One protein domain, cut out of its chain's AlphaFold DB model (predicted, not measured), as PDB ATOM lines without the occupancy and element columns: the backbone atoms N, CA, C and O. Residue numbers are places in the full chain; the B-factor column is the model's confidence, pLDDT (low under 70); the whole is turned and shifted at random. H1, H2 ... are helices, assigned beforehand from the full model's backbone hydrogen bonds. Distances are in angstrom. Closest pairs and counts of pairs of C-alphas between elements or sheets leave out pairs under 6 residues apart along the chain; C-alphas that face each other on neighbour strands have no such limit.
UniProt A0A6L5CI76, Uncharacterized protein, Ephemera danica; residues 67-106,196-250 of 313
ATOM      1  N   GLY A  67      39.758  24.639 -13.572       69.69
ATOM      2  CA  GLY A  67      40.458  23.489 -14.143       69.69
ATOM      3  C   GLY A  67      40.869  22.493 -13.061       69.69
ATOM      4  O   GLY A  67      40.553  21.307 -13.158       69.69
ATOM      5  N   HIS A  68      41.485  22.970 -11.977       68.56
ATOM      6  CA  HIS A  68      41.849  22.116 -10.846       68.56
ATOM      7  C   HIS A  68      40.633  21.476 -10.167       68.56
ATOM      8  O   HIS A  68      40.678  20.292  -9.843       68.56
ATOM      9  N   PHE A  69      39.527  22.207 -10.011       67.31
ATOM     10  CA  PHE A  69      38.295  21.654  -9.449       67.31
ATOM     11  C   PHE A  69      37.728  20.525 -10.318       67.31
ATOM     12  O   PHE A  69      37.461  19.438  -9.809       67.31
ATOM     13  N   ALA A  70      37.610  20.743 -11.632       68.62
ATOM     14  CA  ALA A  70      37.129  19.720 -12.557       68.62
ATOM     15  C   ALA A  70      38.023  18.470 -12.543       68.62
ATOM     16  O   ALA A  70      37.514  17.350 -12.525       68.62
ATOM     17  N   THR A  71      39.345  18.659 -12.480       73.00
ATOM     18  CA  THR A  71      40.319  17.558 -12.438       73.00
ATOM     19  C   THR A  71      40.192  16.752 -11.141       73.00
ATOM     20  O   THR A  71      40.089  15.529 -11.189       73.00
ATOM     21  N   ASN A  72      40.086  17.426  -9.991       72.12
ATOM     22  CA  ASN A  72      39.927  16.779  -8.684       72.12
ATOM     23  C   ASN A  72      38.603  16.008  -8.570       72.12
ATOM     24  O   ASN A  72      38.567  14.908  -8.019       72.12
ATOM     25  N   VAL A  73      37.512  16.551  -9.122       71.62
ATOM     26  CA  VAL A  73      36.218  15.853  -9.181       71.62
ATOM     27  C   VAL A  73      36.306  14.617 -10.080       71.62
ATOM     28  O   VAL A  73      35.771  13.564  -9.726       71.62
ATOM     29  N   LEU A  74      37.016  14.708 -11.210       74.50
ATOM     30  CA  LEU A  74      37.234  13.571 -12.106       74.50
ATOM     31  C   LEU A  74      38.067  12.468 -11.442       74.50
ATOM     32  O   LEU A  74      37.729  11.292 -11.576       74.50
ATOM     33  N   GLU A  75      39.124  12.827 -10.708       76.00
ATOM     34  CA  GLU A  75      39.950  11.862  -9.979       76.00
ATOM     35  C   GLU A  75      39.168  11.177  -8.857       76.00
ATOM     36  O   GLU A  75      39.197   9.948  -8.751       76.00
ATOM     37  N   LEU A  76      38.402  11.939  -8.069       72.50
ATOM     38  CA  LEU A  76      37.552  11.387  -7.014       72.50
ATOM     39  C   LEU A  76      36.519  10.408  -7.594       72.50
ATOM     40  O   LEU A  76      36.296   9.326  -7.046       72.50
ATOM     41  N   TYR A  77      35.938  10.747  -8.747       67.62
ATOM     42  CA  TYR A  77      35.026   9.862  -9.464       67.62
ATOM     43  C   TYR A  77      35.725   8.616 -10.023       67.62
ATOM     44  O   TYR A  77      35.180   7.516  -9.940       67.62
ATOM     45  N   ALA A  78      36.939   8.743 -10.562       70.81
ATOM     46  CA  ALA A  78      37.709   7.610 -11.073       70.81
ATOM     47  C   ALA A  78      38.083   6.620  -9.957       70.81
ATOM     48  O   ALA A  78      38.003   5.401 -10.152       70.81
ATOM     49  N   VAL A  79      38.436   7.131  -8.773       74.06
ATOM     50  CA  VAL A  79      38.653   6.316  -7.570       74.06
ATOM     51  C   VAL A  79      37.359   5.605  -7.181       74.06
ATOM     52  O   VAL A  79      37.379   4.385  -7.015       74.06
ATOM     53  N   PHE A  80      36.233   6.323  -7.140       69.00
ATOM     54  CA  PHE A  80      34.921   5.744  -6.841       69.00
ATOM     55  C   PHE A  80      34.537   4.624  -7.823       69.00
ATOM     56  O   PHE A  80      34.174   3.520  -7.408       69.00
ATOM     57  N   ALA A  81      34.682   4.867  -9.128       67.56
ATOM     58  CA  ALA A  81      34.385   3.897 -10.178       67.56
ATOM     59  C   ALA A  81      35.240   2.625 -10.041       67.56
ATOM     60  O   ALA A  81      34.708   1.514 -10.147       67.56
ATOM     61  N   ARG A  82      36.537   2.769  -9.719       73.12
ATOM     62  CA  ARG A  82      37.431   1.635  -9.424       73.12
ATOM     63  C   ARG A  82      37.006   0.874  -8.174       73.12
ATOM     64  O   ARG A  82      36.946  -0.351  -8.220       73.12
ATOM     65  N   THR A  83      36.696   1.562  -7.076       65.81
ATOM     66  CA  THR A  83      36.325   0.904  -5.811       65.81
ATOM     67  C   THR A  83      34.981   0.190  -5.886       65.81
ATOM     68  O   THR A  83      34.809  -0.867  -5.284       65.81
ATOM     69  N   CYS A  84      34.028   0.727  -6.649       60.69
ATOM     70  CA  CYS A  84      32.695   0.145  -6.771       60.69
ATOM     71  C   CYS A  84      32.587  -0.894  -7.905       60.69
ATOM     72  O   CYS A  84      31.566  -1.580  -8.004       60.69
ATOM     73  N   GLY A  85      33.625  -1.046  -8.738       65.50
ATOM     74  CA  GLY A  85      33.617  -1.946  -9.896       65.50
ATOM     75  C   GLY A  85      32.622  -1.514 -10.978       65.50
ATOM     76  O   GLY A  85      32.105  -2.350 -11.716       65.50
ATOM     77  N   VAL A  86      32.314  -0.217 -11.044       64.62
ATOM     78  CA  VAL A  86      31.362   0.348 -12.005       64.62
ATOM     79  C   VAL A  86      32.140   0.648 -13.284       64.62
ATOM     80  O   VAL A  86      32.702   1.724 -13.455       64.62
ATOM     81  N   THR A  87      32.239  -0.344 -14.170       57.72
ATOM     82  CA  THR A  87      32.978  -0.235 -15.443       57.72
ATOM     83  C   THR A  87      32.218   0.547 -16.514       57.72
ATOM     84  O   THR A  87      32.816   1.009 -17.483       57.72
ATOM     85  N   SER A  88      30.910   0.734 -16.339       57.00
ATOM     86  CA  SER A  88      30.103   1.568 -17.221       57.00
ATOM     87  C   SER A  88      29.992   2.957 -16.610       57.00
ATOM     88  O   SER A  88      29.311   3.124 -15.597       57.00
ATOM     89  N   LEU A  89      30.661   3.953 -17.211       54.97
ATOM     90  CA  LEU A  89      30.332   5.363 -16.981       54.97
ATOM     91  C   LEU A  89      28.815   5.479 -17.141       54.97
ATOM     92  O   LEU A  89      28.324   5.373 -18.267       54.97
ATOM     93  N   SER A  90      28.096   5.630 -16.023       63.25
ATOM     94  CA  SER A  90      26.642   5.756 -16.024       63.25
ATOM     95  C   SER A  90      26.269   6.779 -17.089       63.25
ATOM     96  O   SER A  90      26.871   7.854 -17.152       63.25
ATOM     97  N   THR A  91      25.329   6.439 -17.965       55.50
ATOM     98  CA  THR A  91      24.853   7.302 -19.053       55.50
ATOM     99  C   THR A  91      24.542   8.700 -18.524       55.50
ATOM    100  O   THR A  91      24.870   9.688 -19.167       55.50
ATOM    101  N   THR A  92      24.037   8.787 -17.292       50.38
ATOM    102  CA  THR A  92      23.795  10.022 -16.540       50.38
ATOM    103  C   THR A  92      25.042  10.891 -16.373       50.38
ATOM    104  O   THR A  92      24.949  12.100 -16.521       50.38
ATOM    105  N   LEU A  93      26.216  10.308 -16.113       63.06
ATOM    106  CA  LEU A  93      27.472  11.048 -15.971       63.06
ATOM    107  C   LEU A  93      28.026  11.500 -17.323       63.06
ATOM    108  O   LEU A  93      28.600  12.578 -17.414       63.06
ATOM    109  N   ARG A  94      27.820  10.710 -18.385       66.44
ATOM    110  CA  ARG A  94      28.127  11.153 -19.755       66.44
ATOM    111  C   ARG A  94      27.227  12.310 -20.163       66.44
ATOM    112  O   ARG A  94      27.734  13.277 -20.708       66.44
ATOM    113  N   TYR A  95      25.933  12.233 -19.858       57.31
ATOM    114  CA  TYR A  95      25.005  13.337 -20.083       57.31
ATOM    115  C   TYR A  95      25.375  14.551 -19.241       57.31
ATOM    116  O   TYR A  95      25.362  15.642 -19.783       57.31
ATOM    117  N   PHE A  96      25.772  14.368 -17.979       60.31
ATOM    118  CA  PHE A  96      26.198  15.462 -17.109       60.31
ATOM    119  C   PHE A  96      27.487  16.122 -17.605       60.31
ATOM    120  O   PHE A  96      27.537  17.334 -17.733       60.31
ATOM    121  N   LEU A  97      28.518  15.348 -17.953       65.19
ATOM    122  CA  LEU A  97      29.747  15.884 -18.544       65.19
ATOM    123  C   LEU A  97      29.475  16.547 -19.893       65.19
ATOM    124  O   LEU A  97      30.012  17.612 -20.159       65.19
ATOM    125  N   TRP A  98      28.627  15.956 -20.734       67.50
ATOM    126  CA  TRP A  98      28.288  16.522 -22.036       67.50
ATOM    127  C   TRP A  98      27.476  17.813 -21.913       67.50
ATOM    128  O   TRP A  98      27.760  18.767 -22.631       67.50
ATOM    129  N   THR A  99      26.522  17.896 -20.981       62.50
ATOM    130  CA  THR A  99      25.798  19.145 -20.722       62.50
ATOM    131  C   THR A  99      26.711  20.186 -20.102       62.50
ATOM    132  O   THR A  99      26.681  21.319 -20.555       62.50
ATOM    133  N   PHE A 100      27.562  19.834 -19.137       57.22
ATOM    134  CA  PHE A 100      28.444  20.796 -18.468       57.22
ATOM    135  C   PHE A 100      29.557  21.315 -19.391       57.22
ATOM    136  O   PHE A 100      29.799  22.518 -19.461       57.22
ATOM    137  N   VAL A 101      30.201  20.426 -20.155       65.31
ATOM    138  CA  VAL A 101      31.211  20.801 -21.158       65.31
ATOM    139  C   VAL A 101      30.552  21.546 -22.319       65.31
ATOM    140  O   VAL A 101      31.069  22.575 -22.737       65.31
ATOM    141  N   GLY A 102      29.381  21.104 -22.788       56.91
ATOM    142  CA  GLY A 102      28.626  21.789 -23.841       56.91
ATOM    143  C   GLY A 102      28.070  23.154 -23.421       56.91
ATOM    144  O   GLY A 102      27.980  24.057 -24.250       56.91
ATOM    145  N   LEU A 103      27.731  23.338 -22.141       51.09
ATOM    146  CA  LEU A 103      27.354  24.631 -21.560       51.09
ATOM    147  C   LEU A 103      28.553  25.577 -21.511       51.09
ATOM    148  O   LEU A 103      28.407  26.734 -21.894       51.09
ATOM    149  N   ASN A 104      29.734  25.086 -21.126       49.22
ATOM    150  CA  ASN A 104      30.965  25.876 -21.169       49.22
ATOM    151  C   ASN A 104      31.346  26.268 -22.602       49.22
ATOM    152  O   ASN A 104      31.666  27.426 -22.840       49.22
ATOM    153  N   ASP A 105      31.241  25.353 -23.567       46.16
ATOM    154  CA  ASP A 105      31.564  25.637 -24.973       46.16
ATOM    155  C   ASP A 105      30.612  26.689 -25.571       46.16
ATOM    156  O   ASP A 105      31.022  27.588 -26.307       46.16
ATOM    157  N   ARG A 106      29.328  26.646 -25.183       43.94
ATOM    158  CA  ARG A 106      28.343  27.666 -25.568       43.94
ATOM    159  C   ARG A 106      28.548  28.998 -24.853       43.94
ATOM    160  O   ARG A 106      28.409  30.028 -25.505       43.94
ATOM    161  N   TRP A 196      27.420  35.132  -9.685       84.69
ATOM    162  CA  TRP A 196      27.960  34.420  -8.516       84.69
ATOM    163  C   TRP A 196      26.881  33.615  -7.770       84.69
ATOM    164  O   TRP A 196      27.155  32.537  -7.234       84.69
ATOM    165  N   GLN A 197      25.631  34.088  -7.777       81.50
ATOM    166  CA  GLN A 197      24.509  33.371  -7.173       81.50
ATOM    167  C   GLN A 197      24.157  32.097  -7.961       81.50
ATOM    168  O   GLN A 197      23.855  31.062  -7.366       81.50
ATOM    169  N   ALA A 198      24.255  32.127  -9.292       82.44
ATOM    170  CA  ALA A 198      24.061  30.936 -10.115       82.44
ATOM    171  C   ALA A 198      25.191  29.918  -9.887       82.44
ATOM    172  O   ALA A 198      24.935  28.726  -9.700       82.44
ATOM    173  N   LEU A 199      26.439  30.389  -9.810       85.38
ATOM    174  CA  LEU A 199      27.600  29.534  -9.576       85.38
ATOM    175  C   LEU A 199      27.538  28.827  -8.213       85.38
ATOM    176  O   LEU A 199      27.793  27.625  -8.125       85.38
ATOM    177  N   THR A 200      27.153  29.541  -7.153       88.00
ATOM    178  CA  THR A 200      27.016  28.952  -5.809       88.00
ATOM    179  C   THR A 200      25.930  27.876  -5.760       88.00
ATOM    180  O   THR A 200      26.150  26.821  -5.161       88.00
ATOM    181  N   MET A 201      24.806  28.076  -6.455       85.06
ATOM    182  CA  MET A 201      23.744  27.067  -6.566       85.06
ATOM    183  C   MET A 201      24.217  25.814  -7.305       85.06
ATOM    184  O   MET A 201      23.961  24.696  -6.854       85.06
ATOM    185  N   ILE A 202      24.964  25.976  -8.399       87.38
ATOM    186  CA  ILE A 202      25.519  24.845  -9.150       87.38
ATOM    187  C   ILE A 202      26.505  24.056  -8.281       87.38
ATOM    188  O   ILE A 202      26.427  22.827  -8.229       87.38
ATOM    189  N   ILE A 203      27.393  24.733  -7.547       89.00
ATOM    190  CA  ILE A 203      28.353  24.073  -6.649       89.00
ATOM    191  C   ILE A 203      27.620  23.315  -5.536       89.00
ATOM    192  O   ILE A 203      27.950  22.159  -5.274       89.00
ATOM    193  N   ALA A 204      26.593  23.913  -4.927       85.31
ATOM    194  CA  ALA A 204      25.811  23.277  -3.869       85.31
ATOM    195  C   ALA A 204      25.088  22.009  -4.356       85.31
ATOM    196  O   ALA A 204      25.157  20.964  -3.705       85.31
ATOM    197  N   ILE A 205      24.450  22.067  -5.530       88.00
ATOM    198  CA  ILE A 205      23.785  20.907  -6.144       88.00
ATOM    199  C   ILE A 205      24.807  19.811  -6.457       88.00
ATOM    200  O   ILE A 205      24.570  18.636  -6.172       88.00
ATOM    201  N   THR A 206      25.968  20.190  -6.995       87.00
ATOM    202  CA  THR A 206      27.025  19.239  -7.359       87.00
ATOM    203  C   THR A 206      27.616  18.565  -6.117       87.00
ATOM    204  O   THR A 206      27.777  17.346  -6.097       87.00
ATOM    205  N   ALA A 207      27.867  19.322  -5.045       86.81
ATOM    206  CA  ALA A 207      28.335  18.785  -3.770       86.81
ATOM    207  C   ALA A 207      27.310  17.828  -3.138       86.81
ATOM    208  O   ALA A 207      27.675  16.745  -2.679       86.81
ATOM    209  N   CYS A 208      26.022  18.182  -3.178       88.06
ATOM    210  CA  CYS A 208      24.938  17.328  -2.694       88.06
ATOM    211  C   CYS A 208      24.850  16.012  -3.487       88.06
ATOM    212  O   CYS A 208      24.762  14.929  -2.904       88.06
ATOM    213  N   ALA A 209      24.954  16.080  -4.818       86.44
ATOM    214  CA  ALA A 209      24.961  14.899  -5.673       86.44
ATOM    215  C   ALA A 209      26.157  13.978  -5.377       86.44
ATOM    216  O   ALA A 209      25.982  12.766  -5.247       86.44
ATOM    217  N   LEU A 210      27.360  14.538  -5.205       87.50
ATOM    218  CA  LEU A 210      28.555  13.768  -4.844       87.50
ATOM    219  C   LEU A 210      28.404  13.088  -3.479       87.50
ATOM    220  O   LEU A 210      28.733  11.909  -3.342       87.50
ATOM    221  N   PHE A 211      27.853  13.790  -2.489       87.31
ATOM    222  CA  PHE A 211      27.604  13.226  -1.164       87.31
ATOM    223  C   PHE A 211      26.645  12.027  -1.220       87.31
ATOM    224  O   PHE A 211      26.928  10.974  -0.645       87.31
ATOM    225  N   MET A 212      25.556  12.142  -1.986       85.12
ATOM    226  CA  MET A 212      24.613  11.038  -2.191       85.12
ATOM    227  C   MET A 212      25.257   9.835  -2.888       85.12
ATOM    228  O   MET A 212      24.982   8.695  -2.516       85.12
ATOM    229  N   VAL A 213      26.148  10.059  -3.860       87.12
ATOM    230  CA  VAL A 213      26.885   8.980  -4.539       87.12
ATOM    231  C   VAL A 213      27.810   8.243  -3.570       87.12
ATOM    232  O   VAL A 213      27.844   7.012  -3.577       87.12
ATOM    233  N   VAL A 214      28.518   8.969  -2.700       88.31
ATOM    234  CA  VAL A 214      29.387   8.367  -1.678       88.31
ATOM    235  C   VAL A 214      28.569   7.544  -0.682       88.31
ATOM    236  O   VAL A 214      28.920   6.392  -0.417       88.31
ATOM    237  N   LEU A 215      27.451   8.080  -0.183       87.25
ATOM    238  CA  LEU A 215      26.553   7.349   0.717       87.25
ATOM    239  C   LEU A 215      25.964   6.098   0.059       87.25
ATOM    240  O   LEU A 215      25.961   5.026   0.667       87.25
ATOM    241  N   ALA A 216      25.511   6.204  -1.190       84.00
ATOM    242  CA  ALA A 216      24.990   5.069  -1.944       84.00
ATOM    243  C   ALA A 216      26.072   4.002  -2.171       84.00
ATOM    244  O   ALA A 216      25.824   2.813  -1.968       84.00
ATOM    245  N   GLY A 217      27.293   4.412  -2.526       84.81
ATOM    246  CA  GLY A 217      28.431   3.503  -2.662       84.81
ATOM    247  C   GLY A 217      28.759   2.792  -1.351       84.81
ATOM    248  O   GLY A 217      28.929   1.571  -1.338       84.81
ATOM    249  N   TYR A 218      28.763   3.523  -0.235       82.88
ATOM    250  CA  TYR A 218      28.986   2.950   1.089       82.88
ATOM    251  C   TYR A 218      27.894   1.942   1.471       82.88
ATOM    252  O   TYR A 218      28.206   0.842   1.931       82.88
ATOM    253  N   ALA A 219      26.625   2.258   1.202       80.50
ATOM    254  CA  ALA A 219      25.509   1.345   1.427       80.50
ATOM    255  C   ALA A 219      25.636   0.058   0.593       80.50
ATOM    256  O   ALA A 219      25.410  -1.033   1.112       80.50
ATOM    257  N   VAL A 220      26.064   0.152  -0.670       79.44
ATOM    258  CA  VAL A 220      26.288  -1.017  -1.538       79.44
ATOM    259  C   VAL A 220      27.447  -1.880  -1.038       79.44
ATOM    260  O   VAL A 220      27.342  -3.108  -1.034       79.44
ATOM    261  N   VAL A 221      28.549  -1.269  -0.597       80.62
ATOM    262  CA  VAL A 221      29.695  -1.996  -0.024       80.62
ATOM    263  C   VAL A 221      29.272  -2.724   1.249       80.62
ATOM    264  O   VAL A 221      29.547  -3.917   1.398       80.62
ATOM    265  N   GLN A 222      28.532  -2.049   2.131       74.94
ATOM    266  CA  GLN A 222      27.987  -2.670   3.333       74.94
ATOM    267  C   GLN A 222      27.011  -3.801   3.001       74.94
ATOM    268  O   GLN A 222      27.159  -4.899   3.539       74.94
ATOM    269  N   ALA A 223      26.094  -3.604   2.053       73.44
ATOM    270  CA  ALA A 223      25.163  -4.638   1.609       73.44
ATOM    271  C   ALA A 223      25.890  -5.861   1.022       73.44
ATOM    272  O   ALA A 223      25.537  -7.004   1.324       73.44
ATOM    273  N   ARG A 224      26.961  -5.657   0.242       71.94
ATOM    274  CA  ARG A 224      27.807  -6.753  -0.265       71.94
ATOM    275  C   ARG A 224      28.544  -7.478   0.858       71.94
ATOM    276  O   ARG A 224      28.576  -8.708   0.853       71.94
ATOM    277  N   SER A 225      29.072  -6.750   1.840       68.19
ATOM    278  CA  SER A 225      29.731  -7.350   3.007       68.19
ATOM    279  C   SER A 225      28.757  -8.168   3.867       68.19
ATOM    280  O   SER A 225      29.093  -9.268   4.308       68.19
ATOM    281  N   ALA A 226      27.515  -7.697   4.021       63.19
ATOM    282  CA  ALA A 226      26.461  -8.392   4.749       63.19
ATOM    283  C   ALA A 226      25.995  -9.650   4.005       63.19
ATOM    284  O   ALA A 226      25.821 -10.702   4.616       63.19
ATOM    285  N   THR A 227      25.873  -9.582   2.676       65.38
ATOM    286  CA  THR A 227      25.505 -10.742   1.847       65.38
ATOM    287  C   THR A 227      26.604 -11.808   1.858       65.38
ATOM    288  O   THR A 227      26.310 -13.000   1.948       65.38
ATOM    289  N   GLY A 228      27.877 -11.395   1.832       68.06
ATOM    290  CA  GLY A 228      29.016 -12.298   1.998       68.06
ATOM    291  C   GLY A 228      29.012 -12.986   3.365       68.06
ATOM    292  O   GLY A 228      29.151 -14.204   3.436       68.06
ATOM    293  N   ARG A 229      28.756 -12.230   4.439       63.62
ATOM    294  CA  ARG A 229      28.667 -12.768   5.804       63.62
ATOM    295  C   ARG A 229      27.496 -13.737   5.972       63.62
ATOM    296  O   ARG A 229      27.649 -14.753   6.637       63.62
ATOM    297  N   ARG A 230      26.359 -13.473   5.324       69.56
ATOM    298  CA  ARG A 230      25.184 -14.358   5.358       69.56
ATOM    299  C   ARG A 230      25.461 -15.704   4.683       69.56
ATOM    300  O   ARG A 230      25.151 -16.740   5.255       69.56
ATOM    301  N   ARG A 231      26.137 -15.693   3.528       72.62
ATOM    302  CA  ARG A 231      26.583 -16.922   2.844       72.62
ATOM    303  C   ARG A 231      27.678 -17.662   3.614       72.62
ATOM    304  O   ARG A 231      27.758 -18.882   3.540       72.62
ATOM    305  N   GLN A 232      28.536 -16.939   4.333       73.06
ATOM    306  CA  GLN A 232      29.533 -17.544   5.217       73.06
ATOM    307  C   GLN A 232      28.843 -18.297   6.364       73.06
ATOM    308  O   GLN A 232      29.098 -19.479   6.548       73.06
ATOM    309  N   LEU A 233      27.895 -17.642   7.040       76.06
ATOM    310  CA  LEU A 233      27.109 -18.233   8.123       76.06
ATOM    311  C   LEU A 233      26.288 -19.441   7.658       76.06
ATOM    312  O   LEU A 233      26.226 -20.431   8.374       76.06
ATOM    313  N   GLU A 234      25.697 -19.407   6.459       77.44
ATOM    314  CA  GLU A 234      25.014 -20.581   5.897       77.44
ATOM    315  C   GLU A 234      25.962 -21.759   5.663       77.44
ATOM    316  O   GLU A 234      25.585 -22.892   5.948       77.44
ATOM    317  N   ARG A 235      27.192 -21.514   5.188       78.62
ATOM    318  CA  ARG A 235      28.195 -22.576   5.008       78.62
ATOM    319  C   ARG A 235      28.648 -23.163   6.339       78.62
ATOM    320  O   ARG A 235      28.737 -24.382   6.455       78.62
ATOM    321  N   ASP A 236      28.892 -22.311   7.328       81.56
ATOM    322  CA  ASP A 236      29.330 -22.744   8.655       81.56
ATOM    323  C   ASP A 236      28.212 -23.516   9.374       81.56
ATOM    324  O   ASP A 236      28.465 -24.549   9.996       81.56
ATOM    325  N   ASN A 237      26.959 -23.078   9.214       84.25
ATOM    326  CA  ASN A 237      25.791 -23.775   9.744       84.25
ATOM    327  C   ASN A 237      25.579 -25.137   9.058       84.25
ATOM    328  O   ASN A 237      25.346 -26.136   9.733       84.25
ATOM    329  N   TRP A 238      25.742 -25.215   7.730       81.12
ATOM    330  CA  TRP A 238      25.685 -26.486   6.996       81.12
ATOM    331  C   TRP A 238      26.750 -27.483   7.463       81.12
ATOM    332  O   TRP A 238      26.453 -28.664   7.637       81.12
ATOM    333  N   TYR A 239      27.979 -27.015   7.703       79.75
ATOM    334  CA  TYR A 239      29.066 -27.854   8.213       79.75
ATOM    335  C   TYR A 239      28.756 -28.425   9.601       79.75
ATOM    336  O   TYR A 239      28.979 -29.614   9.843       79.75
ATOM    337  N   TRP A 240      28.209 -27.606  10.503       79.56
ATOM    338  CA  TRP A 240      27.811 -28.054  11.837       79.56
ATOM    339  C   TRP A 240      26.652 -29.050  11.805       79.56
ATOM    340  O   TRP A 240      26.709 -30.065  12.502       79.56
ATOM    341  N   LEU A 241      25.636 -28.807  10.972       76.75
ATOM    342  CA  LEU A 241      24.477 -29.692  10.858       76.75
ATOM    343  C   LEU A 241      24.873 -31.069  10.313       76.75
ATOM    344  O   LEU A 241      24.457 -32.096  10.852       76.75
ATOM    345  N   ASN A 242      25.731 -31.106   9.290       81.06
ATOM    346  CA  ASN A 242      26.236 -32.367   8.752       81.06
ATOM    347  C   ASN A 242      27.086 -33.113   9.788       81.06
ATOM    348  O   ASN A 242      26.914 -34.314   9.972       81.06
ATOM    349  N   LYS A 243      27.952 -32.409  10.526       78.81
ATOM    350  CA  LYS A 243      28.770 -33.032  11.574       78.81
ATOM    351  C   LYS A 243      27.921 -33.632  12.699       78.81
ATOM    352  O   LYS A 243      28.216 -34.736  13.144       78.81
ATOM    353  N   PHE A 244      26.856 -32.949  13.119       77.56
ATOM    354  CA  PHE A 244      25.913 -33.491  14.103       77.56
ATOM    355  C   PHE A 244      25.163 -34.715  13.581       77.56
ATOM    356  O   PHE A 244      24.957 -35.669  14.321       77.56
ATOM    357  N   THR A 245      24.761 -34.695  12.311       75.31
ATOM    358  CA  THR A 245      23.942 -35.767  11.736       75.31
ATOM    359  C   THR A 245      24.764 -37.036  11.513       75.31
ATOM    360  O   THR A 245      24.317 -38.114  11.882       75.31
ATOM    361  N   TYR A 246      25.987 -36.913  10.986       69.50
ATOM    362  CA  TYR A 246      26.873 -38.057  10.743       69.50
ATOM    363  C   TYR A 246      27.588 -38.564  12.003       69.50
ATOM    364  O   TYR A 246      27.895 -39.749  12.083       69.50
ATOM    365  N   GLY A 247      27.843 -37.703  12.994       67.56
ATOM    366  CA  GLY A 247      28.455 -38.125  14.259       67.56
ATOM    367  C   GLY A 247      27.502 -38.912  15.159       67.56
ATOM    368  O   GLY A 247      27.934 -39.781  15.900       67.56
ATOM    369  N   HIS A 248      26.194 -38.652  15.085       63.59
ATOM    370  CA  HIS A 248      25.245 -39.329  15.969       63.59
ATOM    371  C   HIS A 248      24.854 -40.729  15.479       63.59
ATOM    372  O   HIS A 248      24.439 -41.559  16.286       63.59
ATOM    373  N   THR A 249      24.976 -40.999  14.176       69.38
ATOM    374  CA  THR A 249      24.669 -42.316  13.598       69.38
ATOM    375  C   THR A 249      25.767 -43.338  13.871       69.38
ATOM    376  O   THR A 249      25.439 -44.500  14.082       69.38
ATOM    377  N   SER A 250      27.039 -42.921  13.931       67.12
ATOM    378  CA  SER A 250      28.147 -43.829  14.264       67.12
ATOM    379  C   SER A 250      28.032 -44.368  15.688       67.12
ATOM    380  O   SER A 250      28.161 -45.571  15.902       67.12
TER     381      SER A 250
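AT A GLANCE: This is residues 67 to 106 and 196 to 250 of the 313 residues of an uncharacterized protein of Ephemera danica (UniProt A0A6L5CI76). One very long straight helix, H3, makes the whole length of the model, and two much shorter helices, H1 and H2, are set loosely alongside its first half, with few contacts between the three. H1 runs the same way as H3, a short link turns the backbone, and H2 folds back; beyond them residues 222 to 250 of H3 stick out alone as a long arm. The printed part has 95 residues, with three named helices in the order H1, H2, H3 and no named strand, and its class is all helix. It is extended, with a radius of gyration of the C-alphas of 23.1 A, and its C-alphas span 82 by 24 by 20 A.

HOW THE PARTS SIT: Start with H3, residues 196 to 250, the longest helix. Look next at H1, residues 67 to 84, which is close to H3 but not clearly touching it, with 2 pairs of C-alphas within 8 A. Their closest C-alphas are those of Cys 84 and Gly 217, 6.8 A apart. The two helices run the same way at a shallow tilt of 14 degrees, and their centres are 22.7 A apart. Then turn to H2, residues 91 to 106, which is apart from H1 and also apart from H3. In H1 and H2 every O i to N i+4 pair is within hydrogen-bond range; in H3 49 of 51 are.

IN THESE COORDINATES: Find C-alpha 196 at (27.960, 34.420, -8.516); from there H3 runs 81.5 A, through 55 residues, to C-alpha 250 at (28.147, -43.829, 14.264). Go back to C-alpha 67 at (40.458, 23.489, -14.143), where H1 begins; its 18 residues end at Cys 84, 25.7 A from first to last C-alpha. H2, 16 residues, begins at Thr 91 and ends at Arg 106, 21.7 A away by its C-alphas.

THE WHOLE: The two C-alphas farthest apart are those of Arg 106 and Ser 250, at 81.8 A. Between H1 and H2 you find a short link of 6 residues. Between Arg 106 and Trp 196 the printed part is cut: residues 107 to 195 are not printed, and the C-alphas on the two sides of the cut are 18.3 A apart. Residues 67 to 72, 91 to 106, 196 to 205 and 222 to 250 stand free. Read the B-factor column for the model's confidence: the mean pLDDT of the printed part is 72.6, and 42 residues are under 70, among them residues 83 to 106, 225 to 230 and 246 to 250. H2 has a mean pLDDT of 57, against 70 for H1 and 79 for H3.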